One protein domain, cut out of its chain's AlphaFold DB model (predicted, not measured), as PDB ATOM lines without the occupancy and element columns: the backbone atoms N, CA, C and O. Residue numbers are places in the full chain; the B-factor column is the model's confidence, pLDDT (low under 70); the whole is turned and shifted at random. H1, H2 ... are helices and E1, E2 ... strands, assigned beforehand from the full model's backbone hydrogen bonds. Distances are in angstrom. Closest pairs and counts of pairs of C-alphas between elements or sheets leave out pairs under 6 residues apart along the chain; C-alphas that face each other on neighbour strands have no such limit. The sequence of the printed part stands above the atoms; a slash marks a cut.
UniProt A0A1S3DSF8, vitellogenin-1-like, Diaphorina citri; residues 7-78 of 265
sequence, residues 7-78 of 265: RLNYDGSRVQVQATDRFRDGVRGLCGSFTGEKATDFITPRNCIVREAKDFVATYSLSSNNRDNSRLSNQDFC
ATOM      1  N   ARG A   7     -51.013 -32.007  86.183       90.38
ATOM      2  CA  ARG A   7     -50.652 -33.364  85.767       90.38
ATOM      3  C   ARG A   7     -49.435 -33.313  84.861       90.38
ATOM      4  O   ARG A   7     -49.338 -32.446  83.997       90.38
ATOM      5  N   LEU A   8     -48.525 -34.251  85.079       91.19
ATOM      6  CA  LEU A   8     -47.330 -34.432  84.274       91.19
ATOM      7  C   LEU A   8     -47.455 -35.768  83.550       91.19
ATOM      8  O   LEU A   8     -47.550 -36.806  84.201       91.19
ATOM      9  N   ASN A   9     -47.447 -35.733  82.223       92.62
ATOM     10  CA  ASN A   9     -47.388 -36.934  81.401       92.62
ATOM     11  C   ASN A   9     -45.995 -37.002  80.781       92.62
ATOM     12  O   ASN A   9     -45.572 -36.059  80.110       92.62
ATOM     13  N   TYR A  10     -45.285 -38.099  81.021       95.19
ATOM     14  CA  TYR A  10     -43.941 -38.327  80.506       95.19
ATOM     15  C   TYR A  10     -43.877 -39.707  79.859       95.19
ATOM     16  O   TYR A  10     -44.301 -40.686  80.469       95.19
ATOM     17  N   ASP A  11     -43.369 -39.774  78.630       94.88
ATOM     18  CA  ASP A  11     -43.293 -41.013  77.841       94.88
ATOM     19  C   ASP A  11     -41.869 -41.585  77.720       94.88
ATOM     20  O   ASP A  11     -41.632 -42.476  76.911       94.88
ATOM     21  N   GLY A  12     -40.909 -41.064  78.493       95.50
ATOM     22  CA  GLY A  12     -39.483 -41.397  78.363       95.50
ATOM     23  C   GLY A  12     -38.693 -40.419  77.485       95.50
ATOM     24  O   GLY A  12     -37.468 -40.375  77.570       95.50
ATOM     25  N   SER A  13     -39.364 -39.573  76.700       96.50
ATOM     26  CA  SER A  13     -38.715 -38.598  75.805       96.50
ATOM     27  C   SER A  13     -39.352 -37.207  75.830       96.50
ATOM     28  O   SER A  13     -38.655 -36.196  75.763       96.50
ATOM     29  N   ARG A  14     -40.677 -37.130  75.961       95.38
ATOM     30  CA  ARG A  14     -41.481 -35.911  75.893       95.38
ATOM     31  C   ARG A  14     -42.220 -35.707  77.196       95.38
ATOM     32  O   ARG A  14     -42.757 -36.648  77.776       95.38
ATOM     33  N   VAL A  15     -42.295 -34.449  77.609       95.25
ATOM     34  CA  VAL A  15     -43.049 -34.020  78.784       95.25
ATOM     35  C   VAL A  15     -44.238 -33.186  78.329       95.25
ATOM     36  O   VAL A  15     -44.078 -32.207  77.603       95.25
ATOM     37  N   GLN A  16     -45.430 -33.544  78.795       94.25
ATOM     38  CA  GLN A  16     -46.627 -32.723  78.684       94.25
ATOM     39  C   GLN A  16     -47.078 -32.306  80.083       94.25
ATOM     40  O   GLN A  16     -47.391 -33.146  80.929       94.25
ATOM     41  N   VAL A  17     -47.151 -30.997  80.304       92.38
ATOM     42  CA  VAL A  17     -47.725 -30.412  81.516       92.38
ATOM     43  C   VAL A  17     -49.177 -30.051  81.228       92.38
ATOM     44  O   VAL A  17     -49.462 -29.282  80.311       92.38
ATOM     45  N   GLN A  18     -50.101 -30.599  82.007       91.62
ATOM     46  CA  GLN A  18     -51.517 -30.257  81.954       91.62
ATOM     47  C   GLN A  18     -51.893 -29.511  83.232       91.62
ATOM     48  O   GLN A  18     -51.819 -30.064  84.331       91.62
ATOM     49  N   ALA A  19     -52.307 -28.258  83.084       90.50
ATOM     50  CA  ALA A  19     -52.813 -27.447  84.178       90.50
ATOM     51  C   ALA A  19     -54.330 -27.290  84.065       90.50
ATOM     52  O   ALA A  19     -54.872 -27.079  82.985       90.50
ATOM     53  N   THR A  20     -55.012 -27.395  85.200       88.06
ATOM     54  CA  THR A  20     -56.431 -27.039  85.318       88.06
ATOM     55  C   THR A  20     -56.605 -25.522  85.281       88.06
ATOM     56  O   THR A  20     -55.701 -24.771  85.657       88.06
ATOM     57  N   ASP A  21     -57.800 -25.062  84.912       83.12
ATOM     58  CA  ASP A  21     -58.123 -23.636  84.736       83.12
ATOM     59  C   ASP A  21     -57.940 -22.777  86.001       83.12
ATOM     60  O   ASP A  21     -57.918 -21.545  85.931       83.12
ATOM     61  N   ARG A  22     -57.731 -23.385  87.177       83.25
ATOM     62  CA  ARG A  22     -57.337 -22.646  88.387       83.25
ATOM     63  C   ARG A  22     -56.056 -21.828  88.175       83.25
ATOM     64  O   ARG A  22     -55.943 -20.749  88.750       83.25
ATOM     65  N   PHE A  23     -55.154 -22.306  87.315       88.44
ATOM     66  CA  PHE A  23     -53.881 -21.669  86.973       88.44
ATOM     67  C   PHE A  23     -53.975 -20.673  85.803       88.44
ATOM     68  O   PHE A  23     -52.981 -20.018  85.486       88.44
ATOM     69  N   ARG A  24     -55.147 -20.544  85.162       85.88
ATOM     70  CA  ARG A  24     -55.384 -19.608  84.052       85.88
ATOM     71  C   ARG A  24     -55.073 -18.179  84.480       85.88
ATOM     72  O   ARG A  24     -55.424 -17.788  85.594       85.88
ATOM     73  N   ASP A  25     -54.393 -17.436  83.606       85.81
ATOM     74  CA  ASP A  25     -53.855 -16.088  83.859       85.81
ATOM     75  C   ASP A  25     -52.826 -15.979  85.008       85.81
ATOM     76  O   ASP A  25     -52.342 -14.882  85.291       85.81
ATOM     77  N   GLY A  26     -52.487 -17.084  85.681       86.00
ATOM     78  CA  GLY A  26     -51.643 -17.106  86.880       86.00
ATOM     79  C   GLY A  26     -50.281 -17.769  86.684       86.00
ATOM     80  O   GLY A  26     -49.524 -17.897  87.642       86.00
ATOM     81  N   VAL A  27     -49.964 -18.205  85.463       89.62
ATOM     82  CA  VAL A  27     -48.703 -18.880  85.129       89.62
ATOM     83  C   VAL A  27     -47.989 -18.152  84.002       89.62
ATOM     84  O   VAL A  27     -48.604 -17.493  83.165       89.62
ATOM     85  N   ARG A  28     -46.663 -18.260  84.000       90.25
ATOM     86  CA  ARG A  28     -45.782 -17.773  82.939       90.25
ATOM     87  C   ARG A  28     -44.634 -18.753  82.790       90.25
ATOM     88  O   ARG A  28     -44.215 -19.362  83.774       90.25
ATOM     89  N   GLY A  29     -44.102 -18.876  81.589       91.75
ATOM     90  CA  GLY A  29     -43.001 -19.784  81.312       91.75
ATOM     91  C   GLY A  29     -42.909 -20.103  79.837       91.75
ATOM     92  O   GLY A  29     -43.673 -19.584  79.031       91.75
ATOM     93  N   LEU A  30     -42.025 -21.036  79.500       92.62
ATOM     94  CA  LEU A  30     -41.845 -21.516  78.129       92.62
ATOM     95  C   LEU A  30     -43.128 -22.107  77.510       92.62
ATOM     96  O   LEU A  30     -43.262 -22.130  76.293       92.62
ATOM     97  N   CYS A  31     -44.086 -22.543  78.336       92.50
ATOM     98  CA  CYS A  31     -45.410 -23.005  77.902       92.50
ATOM     99  C   CYS A  31     -46.438 -21.871  77.722       92.50
ATOM    100  O   CYS A  31     -47.633 -22.141  77.599       92.50
ATOM    101  N   GLY A  32     -45.995 -20.614  77.730       91.56
ATOM    102  CA  GLY A  32     -46.838 -19.445  77.547       91.56
ATOM    103  C   GLY A  32     -47.442 -18.904  78.839       91.56
ATOM    104  O   GLY A  32     -46.958 -19.136  79.950       91.56
ATOM    105  N   SER A  33     -48.512 -18.135  78.669       90.88
ATOM    106  CA  SER A  33     -49.150 -17.345  79.735       90.88
ATOM    107  C   SER A  33     -50.468 -17.937  80.247       90.88
ATOM    108  O   SER A  33     -51.074 -17.414  81.181       90.88
ATOM    109  N   PHE A  34     -50.929 -19.020  79.612       91.69
ATOM    110  CA  PHE A  34     -52.188 -19.707  79.903       91.69
ATOM    111  C   PHE A  34     -53.384 -18.743  80.020       91.69
ATOM    112  O   PHE A  34     -54.221 -18.878  80.905       91.69
ATOM    113  N   THR A  35     -53.460 -17.748  79.135       85.06
ATOM    114  CA  THR A  35     -54.580 -16.791  79.015       85.06
ATOM    115  C   THR A  35     -55.527 -17.163  77.867       85.06
ATOM    116  O   THR A  35     -56.620 -16.614  77.740       85.06
ATOM    117  N   GLY A  36     -55.133 -18.107  77.004       84.50
ATOM    118  CA  GLY A  36     -55.824 -18.408  75.746       84.50
ATOM    119  C   GLY A  36     -55.557 -17.399  74.623       84.50
ATOM    120  O   GLY A  36     -56.058 -17.588  73.518       84.50
ATOM    121  N   GLU A  37     -54.758 -16.361  74.874       82.62
ATOM    122  CA  GLU A  37     -54.355 -15.373  73.878       82.62
ATOM    123  C   GLU A  37     -52.916 -15.634  73.426       82.62
ATOM    124  O   GLU A  37     -51.967 -15.414  74.174       82.62
ATOM    125  N   LYS A  38     -52.727 -16.023  72.158       84.25
ATOM    126  CA  LYS A  38     -51.379 -16.268  71.601       84.25
ATOM    127  C   LYS A  38     -50.457 -15.048  71.699       84.25
ATOM    128  O   LYS A  38     -49.242 -15.186  71.779       84.25
ATOM    129  N   ALA A  39     -51.034 -13.844  71.700       82.94
ATOM    130  CA  ALA A  39     -50.289 -12.592  71.794       82.94
ATOM    131  C   ALA A  39     -49.543 -12.425  73.130       82.94
ATOM    132  O   ALA A  39     -48.608 -11.628  73.200       82.94
ATOM    133  N   THR A  40     -49.941 -13.148  74.181       84.94
ATOM    134  CA  THR A  40     -49.332 -13.051  75.513       84.94
ATOM    135  C   THR A  40     -48.400 -14.216  75.839       84.94
ATOM    136  O   THR A  40     -47.821 -14.238  76.920       84.94
ATOM    137  N   ASP A  41     -48.211 -15.177  74.933       88.75
ATOM    138  CA  ASP A  41     -47.421 -16.374  75.240       88.75
ATOM    139  C   ASP A  41     -45.913 -16.115  75.302       88.75
ATOM    140  O   ASP A  41     -45.212 -16.810  76.029       88.75
ATOM    141  N   PHE A  42     -45.415 -15.059  74.657       91.12
ATOM    142  CA  PHE A  42     -44.015 -14.632  74.771       91.12
ATOM    143  C   PHE A  42     -43.827 -13.518  75.813       91.12
ATOM    144  O   PHE A  42     -43.142 -12.524  75.570       91.12
ATOM    145  N   ILE A  43     -44.460 -13.665  76.984       89.19
ATOM    146  CA  ILE A  43     -44.218 -12.798  78.149       89.19
ATOM    147  C   ILE A  43     -43.029 -13.324  78.952       89.19
ATOM    148  O   ILE A  43     -43.065 -14.435  79.473       89.19
ATOM    149  N   THR A  44     -42.009 -12.491  79.127       88.06
ATOM    150  CA  THR A  44     -40.802 -12.802  79.909       88.06
ATOM    151  C   THR A  44     -41.041 -12.710  81.424       88.06
ATOM    152  O   THR A  44     -42.030 -12.110  81.866       88.06
ATOM    153  N   PRO A  45     -40.100 -13.193  82.266       87.50
ATOM    154  CA  PRO A  45     -40.176 -13.022  83.721       87.50
ATOM    155  C   PRO A  45     -40.277 -11.556  84.170       87.50
ATOM    156  O   PRO A  45     -40.853 -11.270  85.216       87.50
ATOM    157  N   ARG A  46     -39.777 -10.614  83.356       83.38
ATOM    158  CA  ARG A  46     -39.857  -9.162  83.599       83.38
ATOM    159  C   ARG A  46     -41.184  -8.534  83.143       83.38
ATOM    160  O   ARG A  46     -41.285  -7.315  83.074       83.38
ATOM    161  N   ASN A  47     -42.203  -9.347  82.842       84.88
ATOM    162  CA  ASN A  47     -43.541  -8.918  82.418       84.88
ATOM    163  C   ASN A  47     -43.549  -8.104  81.108       84.88
ATOM    164  O   ASN A  47     -44.308  -7.148  80.946       84.88
ATOM    165  N   CYS A  48     -42.694  -8.502  80.170       85.56
ATOM    166  CA  CYS A  48     -42.463  -7.828  78.899       85.56
ATOM    167  C   CYS A  48     -42.760  -8.783  77.735       85.56
ATOM    168  O   CYS A  48     -42.397  -9.955  77.812       85.56
ATOM    169  N   ILE A  49     -43.449  -8.302  76.691       87.38
ATOM    170  CA  ILE A  49     -43.774  -9.113  75.508       87.38
ATOM    171  C   ILE A  49     -42.631  -9.027  74.508       87.38
ATOM    172  O   ILE A  49     -42.188  -7.940  74.138       87.38
ATOM    173  N   VAL A  50     -42.220 -10.193  74.038       86.94
ATOM    174  CA  VAL A  50     -41.147 -10.385  73.074       86.94
ATOM    175  C   VAL A  50     -41.726 -10.910  71.768       86.94
ATOM    176  O   VAL A  50     -42.719 -11.632  71.774       86.94
ATOM    177  N   ARG A  51     -41.131 -10.530  70.633       82.88
ATOM    178  CA  ARG A  51     -41.574 -11.005  69.312       82.88
ATOM    179  C   ARG A  51     -40.890 -12.304  68.904       82.88
ATOM    180  O   ARG A  51     -41.580 -13.222  68.473       82.88
ATOM    181  N   GLU A  52     -39.581 -12.403  69.130       84.81
ATOM    182  CA  GLU A  52     -38.811 -13.562  68.690       84.81
ATOM    183  C   GLU A  52     -38.668 -14.643  69.755       84.81
ATOM    184  O   GLU A  52     -38.286 -14.402  70.901       84.81
ATOM    185  N   ALA A  53     -38.912 -15.884  69.330       88.94
ATOM    186  CA  ALA A  53     -38.833 -17.054  70.194       88.94
ATOM    187  C   ALA A  53     -37.427 -17.257  70.787       88.94
ATOM    188  O   ALA A  53     -37.307 -17.677  71.934       88.94
ATOM    189  N   LYS A  54     -36.364 -16.938  70.032       86.75
ATOM    190  CA  LYS A  54     -34.968 -17.097  70.484       86.75
ATOM    191  C   LYS A  54     -34.684 -16.266  71.730       86.75
ATOM    192  O   LYS A  54     -34.157 -16.775  72.716       86.75
ATOM    193  N   ASP A  55     -35.094 -15.011  71.694       84.25
ATOM    194  CA  ASP A  55     -34.865 -14.088  72.792       84.25
ATOM    195  C   ASP A  55     -35.789 -14.382  73.976       84.25
ATOM    196  O   ASP A  55     -35.379 -14.302  75.133       84.25
ATOM    197  N   PHE A  56     -37.030 -14.795  73.697       88.62
ATOM    198  CA  PHE A  56     -37.949 -15.275  74.724       88.62
ATOM    199  C   PHE A  56     -37.350 -16.457  75.500       88.62
ATOM    200  O   PHE A  56     -37.297 -16.416  76.730       88.62
ATOM    201  N   VAL A  57     -36.832 -17.475  74.802       90.00
ATOM    202  CA  VAL A  57     -36.177 -18.638  75.423       90.00
ATOM    203  C   VAL A  57     -34.944 -18.216  76.222       90.00
ATOM    204  O   VAL A  57     -34.759 -18.695  77.341       90.00
ATOM    205  N   ALA A  58     -34.143 -17.279  75.705       84.75
ATOM    206  CA  ALA A  58     -32.980 -16.756  76.419       84.75
ATOM    207  C   ALA A  58     -33.362 -16.162  77.789       84.75
ATOM    208  O   ALA A  58     -32.668 -16.417  78.774       84.75
ATOM    209  N   THR A  59     -34.511 -15.477  77.894       83.94
ATOM    210  CA  THR A  59     -34.989 -14.890  79.165       83.94
ATOM    211  C   THR A  59     -35.349 -15.917  80.246       83.94
ATOM    212  O   THR A  59     -35.430 -15.559  81.421       83.94
ATOM    213  N   TYR A  60     -35.565 -17.179  79.864       87.12
ATOM    214  CA  TYR A  60     -35.882 -18.295  80.760       87.12
ATOM    215  C   TYR A  60     -34.704 -19.262  80.961       87.12
ATOM    216  O   TYR A  60     -34.855 -20.276  81.644       87.12
ATOM    217  N   SER A  61     -33.537 -18.976  80.379       84.56
ATOM    218  CA  SER A  61     -32.348 -19.810  80.545       84.56
ATOM    219  C   SER A  61     -31.783 -19.703  81.969       84.56
ATOM    220  O   SER A  61     -31.596 -18.616  82.514       84.56
ATOM    221  N   LEU A  62     -31.509 -20.852  82.591       76.81
ATOM    222  CA  LEU A  62     -30.920 -20.948  83.929       76.81
ATOM    223  C   LEU A  62     -29.388 -21.050  83.826       76.81
ATOM    224  O   LEU A  62     -28.800 -22.040  84.249       76.81
ATOM    225  N   SER A  63     -28.723 -20.071  83.209       72.62
ATOM    226  CA  SER A  63     -27.253 -20.059  83.164       72.62
ATOM    227  C   SER A  63     -26.674 -19.467  84.451       72.62
ATOM    228  O   SER A  63     -26.939 -18.316  84.792       72.62
ATOM    229  N   SER A  64     -25.837 -20.244  85.145       55.62
ATOM    230  CA  SER A  64     -25.110 -19.843  86.364       55.62
ATOM    231  C   SER A  64     -24.119 -18.695  86.137       55.62
ATOM    232  O   SER A  64     -23.795 -17.960  87.067       55.62
ATOM    233  N   ASN A  65     -23.688 -18.484  84.892       57.03
ATOM    234  CA  ASN A  65     -22.833 -17.372  84.503       57.03
ATOM    235  C   ASN A  65     -23.664 -16.312  83.784       57.03
ATOM    236  O   ASN A  65     -23.877 -16.345  82.575       57.03
ATOM    237  N   ASN A  66     -24.127 -15.361  84.587       54.16
ATOM    238  CA  ASN A  66     -24.976 -14.224  84.254       54.16
ATOM    239  C   ASN A  66     -24.272 -13.176  83.357       54.16
ATOM    240  O   ASN A  66     -24.238 -11.995  83.690       54.16
ATOM    241  N   ARG A  67     -23.637 -13.594  82.256       52.91
ATOM    242  CA  ARG A  67     -22.991 -12.682  81.294       52.91
ATOM    243  C   ARG A  67     -23.833 -12.439  80.043       52.91
ATOM    244  O   ARG A  67     -23.742 -11.353  79.477       52.91
ATOM    245  N   ASP A  68     -24.735 -13.357  79.698       52.97
ATOM    246  CA  ASP A  68     -25.600 -13.228  78.515       52.97
ATOM    247  C   ASP A  68     -26.910 -12.461  78.774       52.97
ATOM    248  O   ASP A  68     -27.492 -11.895  77.849       52.97
ATOM    249  N   ASN A  69     -27.332 -12.315  80.037       54.22
ATOM    250  CA  ASN A  69     -28.488 -11.478  80.400       54.22
ATOM    251  C   ASN A  69     -28.214  -9.968  80.283       54.22
ATOM    252  O   ASN A  69     -29.140  -9.164  80.397       54.22
ATOM    253  N   SER A  70     -26.963  -9.569  80.035       52.50
ATOM    254  CA  SER A  70     -26.572  -8.168  79.836       52.50
ATOM    255  C   SER A  70     -27.142  -7.561  78.547       52.50
ATOM    256  O   SER A  70     -27.322  -6.351  78.471       52.50
ATOM    257  N   ARG A  71     -27.503  -8.379  77.546       52.44
ATOM    258  CA  ARG A  71     -28.188  -7.911  76.324       52.44
ATOM    259  C   ARG A  71     -29.701  -7.751  76.492       52.44
ATOM    260  O   ARG A  71     -30.324  -7.036  75.718       52.44
ATOM    261  N   LEU A  72     -30.281  -8.383  77.512       54.16
ATOM    262  CA  LEU A  72     -31.715  -8.347  77.822       54.16
ATOM    263  C   LEU A  72     -32.063  -7.286  78.887       54.16
ATOM    264  O   LEU A  72     -33.222  -7.172  79.288       54.16
ATOM    265  N   SER A  73     -31.075  -6.520  79.372       52.25
ATOM    266  CA  SER A  73     -31.279  -5.449  80.356       52.25
ATOM    267  C   SER A  73     -31.763  -4.136  79.744       52.25
ATOM    268  O   SER A  73     -32.271  -3.290  80.480       52.25
ATOM    269  N   ASN A  74     -31.632  -3.956  78.428       54.06
ATOM    270  CA  ASN A  74     -32.097  -2.748  77.758       54.06
ATOM    271  C   ASN A  74     -33.586  -2.873  77.411       54.06
ATOM    272  O   ASN A  74     -34.028  -3.833  76.778       54.06
ATOM    273  N   GLN A  75     -34.364  -1.879  77.847       54.59
ATOM    274  CA  GLN A  75     -35.816  -1.760  77.643       54.59
ATOM    275  C   GLN A  75     -36.243  -1.722  76.164       54.59
ATOM    276  O   GLN A  75     -37.430  -1.870  75.878       54.59
ATOM    277  N   ASP A  76     -35.290  -1.623  75.236       56.38
ATOM    278  CA  ASP A  76     -35.494  -1.665  73.781       56.38
ATOM    279  C   ASP A  76     -36.060  -2.999  73.281       56.38
ATOM    280  O   ASP A  76     -36.577  -3.097  72.169       56.38
ATOM    281  N   PHE A  77     -35.993  -4.039  74.113       67.19
ATOM    282  CA  PHE A  77     -36.464  -5.369  73.762       67.19
ATOM    283  C   PHE A  77     -37.976  -5.574  73.961       67.19
ATOM    284  O   PHE A  77     -38.561  -6.547  73.477       67.19
ATOM    285  N   CYS A  78     -38.635  -4.655  74.670       73.69
ATOM    286  CA  CYS A  78     -40.049  -4.788  74.981       73.69
ATOM    287  C   CYS A  78     -40.927  -4.275  73.851       73.69
ATOM    288  O   CYS A  78     -41.064  -3.072  73.632       73.69
TER     289      CYS A  78
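Overview. This is residues 7 to 78 of the 265 residues of the protein "vitellogenin-1-like" of Diaphorina citri (UniProt A0A1S3DSF8). Little regular structure is here: a small hairpin, E1 and E2, lies at one end, loops of residues 20 to 52 fill the middle, and two short helices, H1 and H2, lie towards the other end. The 72 printed residues run E1, E2, H1, H2, mixed in class, with only 20 in named elements. The antiparallel sheet has the order E1 - E2. The whole is loose, radius of gyration of the C-alphas 14.0 A, spanning 36 by 29 by 18 A.

Arrangement. Look first at E1, residues 7 to 10, and E2, residues 15 to 19, an antiparallel hairpin at 169 degrees; N 9 and O 16 are within hydrogen-bond range at 2.9 A. H1, residues 53 to 59, has every O i to N i+4 pair within range; H2, residues 68 to 71, is too short for one. H1 and H2 are close but not clearly touching; their closest C-alphas, Thr 59 and Asn 69, are 7.4 A apart.

Along the chain. Find C-alpha 7 at (-50.652, -33.364, 85.767), where E1 begins; E2 is 12.9 A long, H1 10.0 A. H2 ends at C-alpha 71, (-28.188, -7.911, 76.324).

Size, cuts and confidence. The printed part has no cut. E2 to H1 is a long link of 33 residues. Residues 64 to 77 have pLDDT under 70.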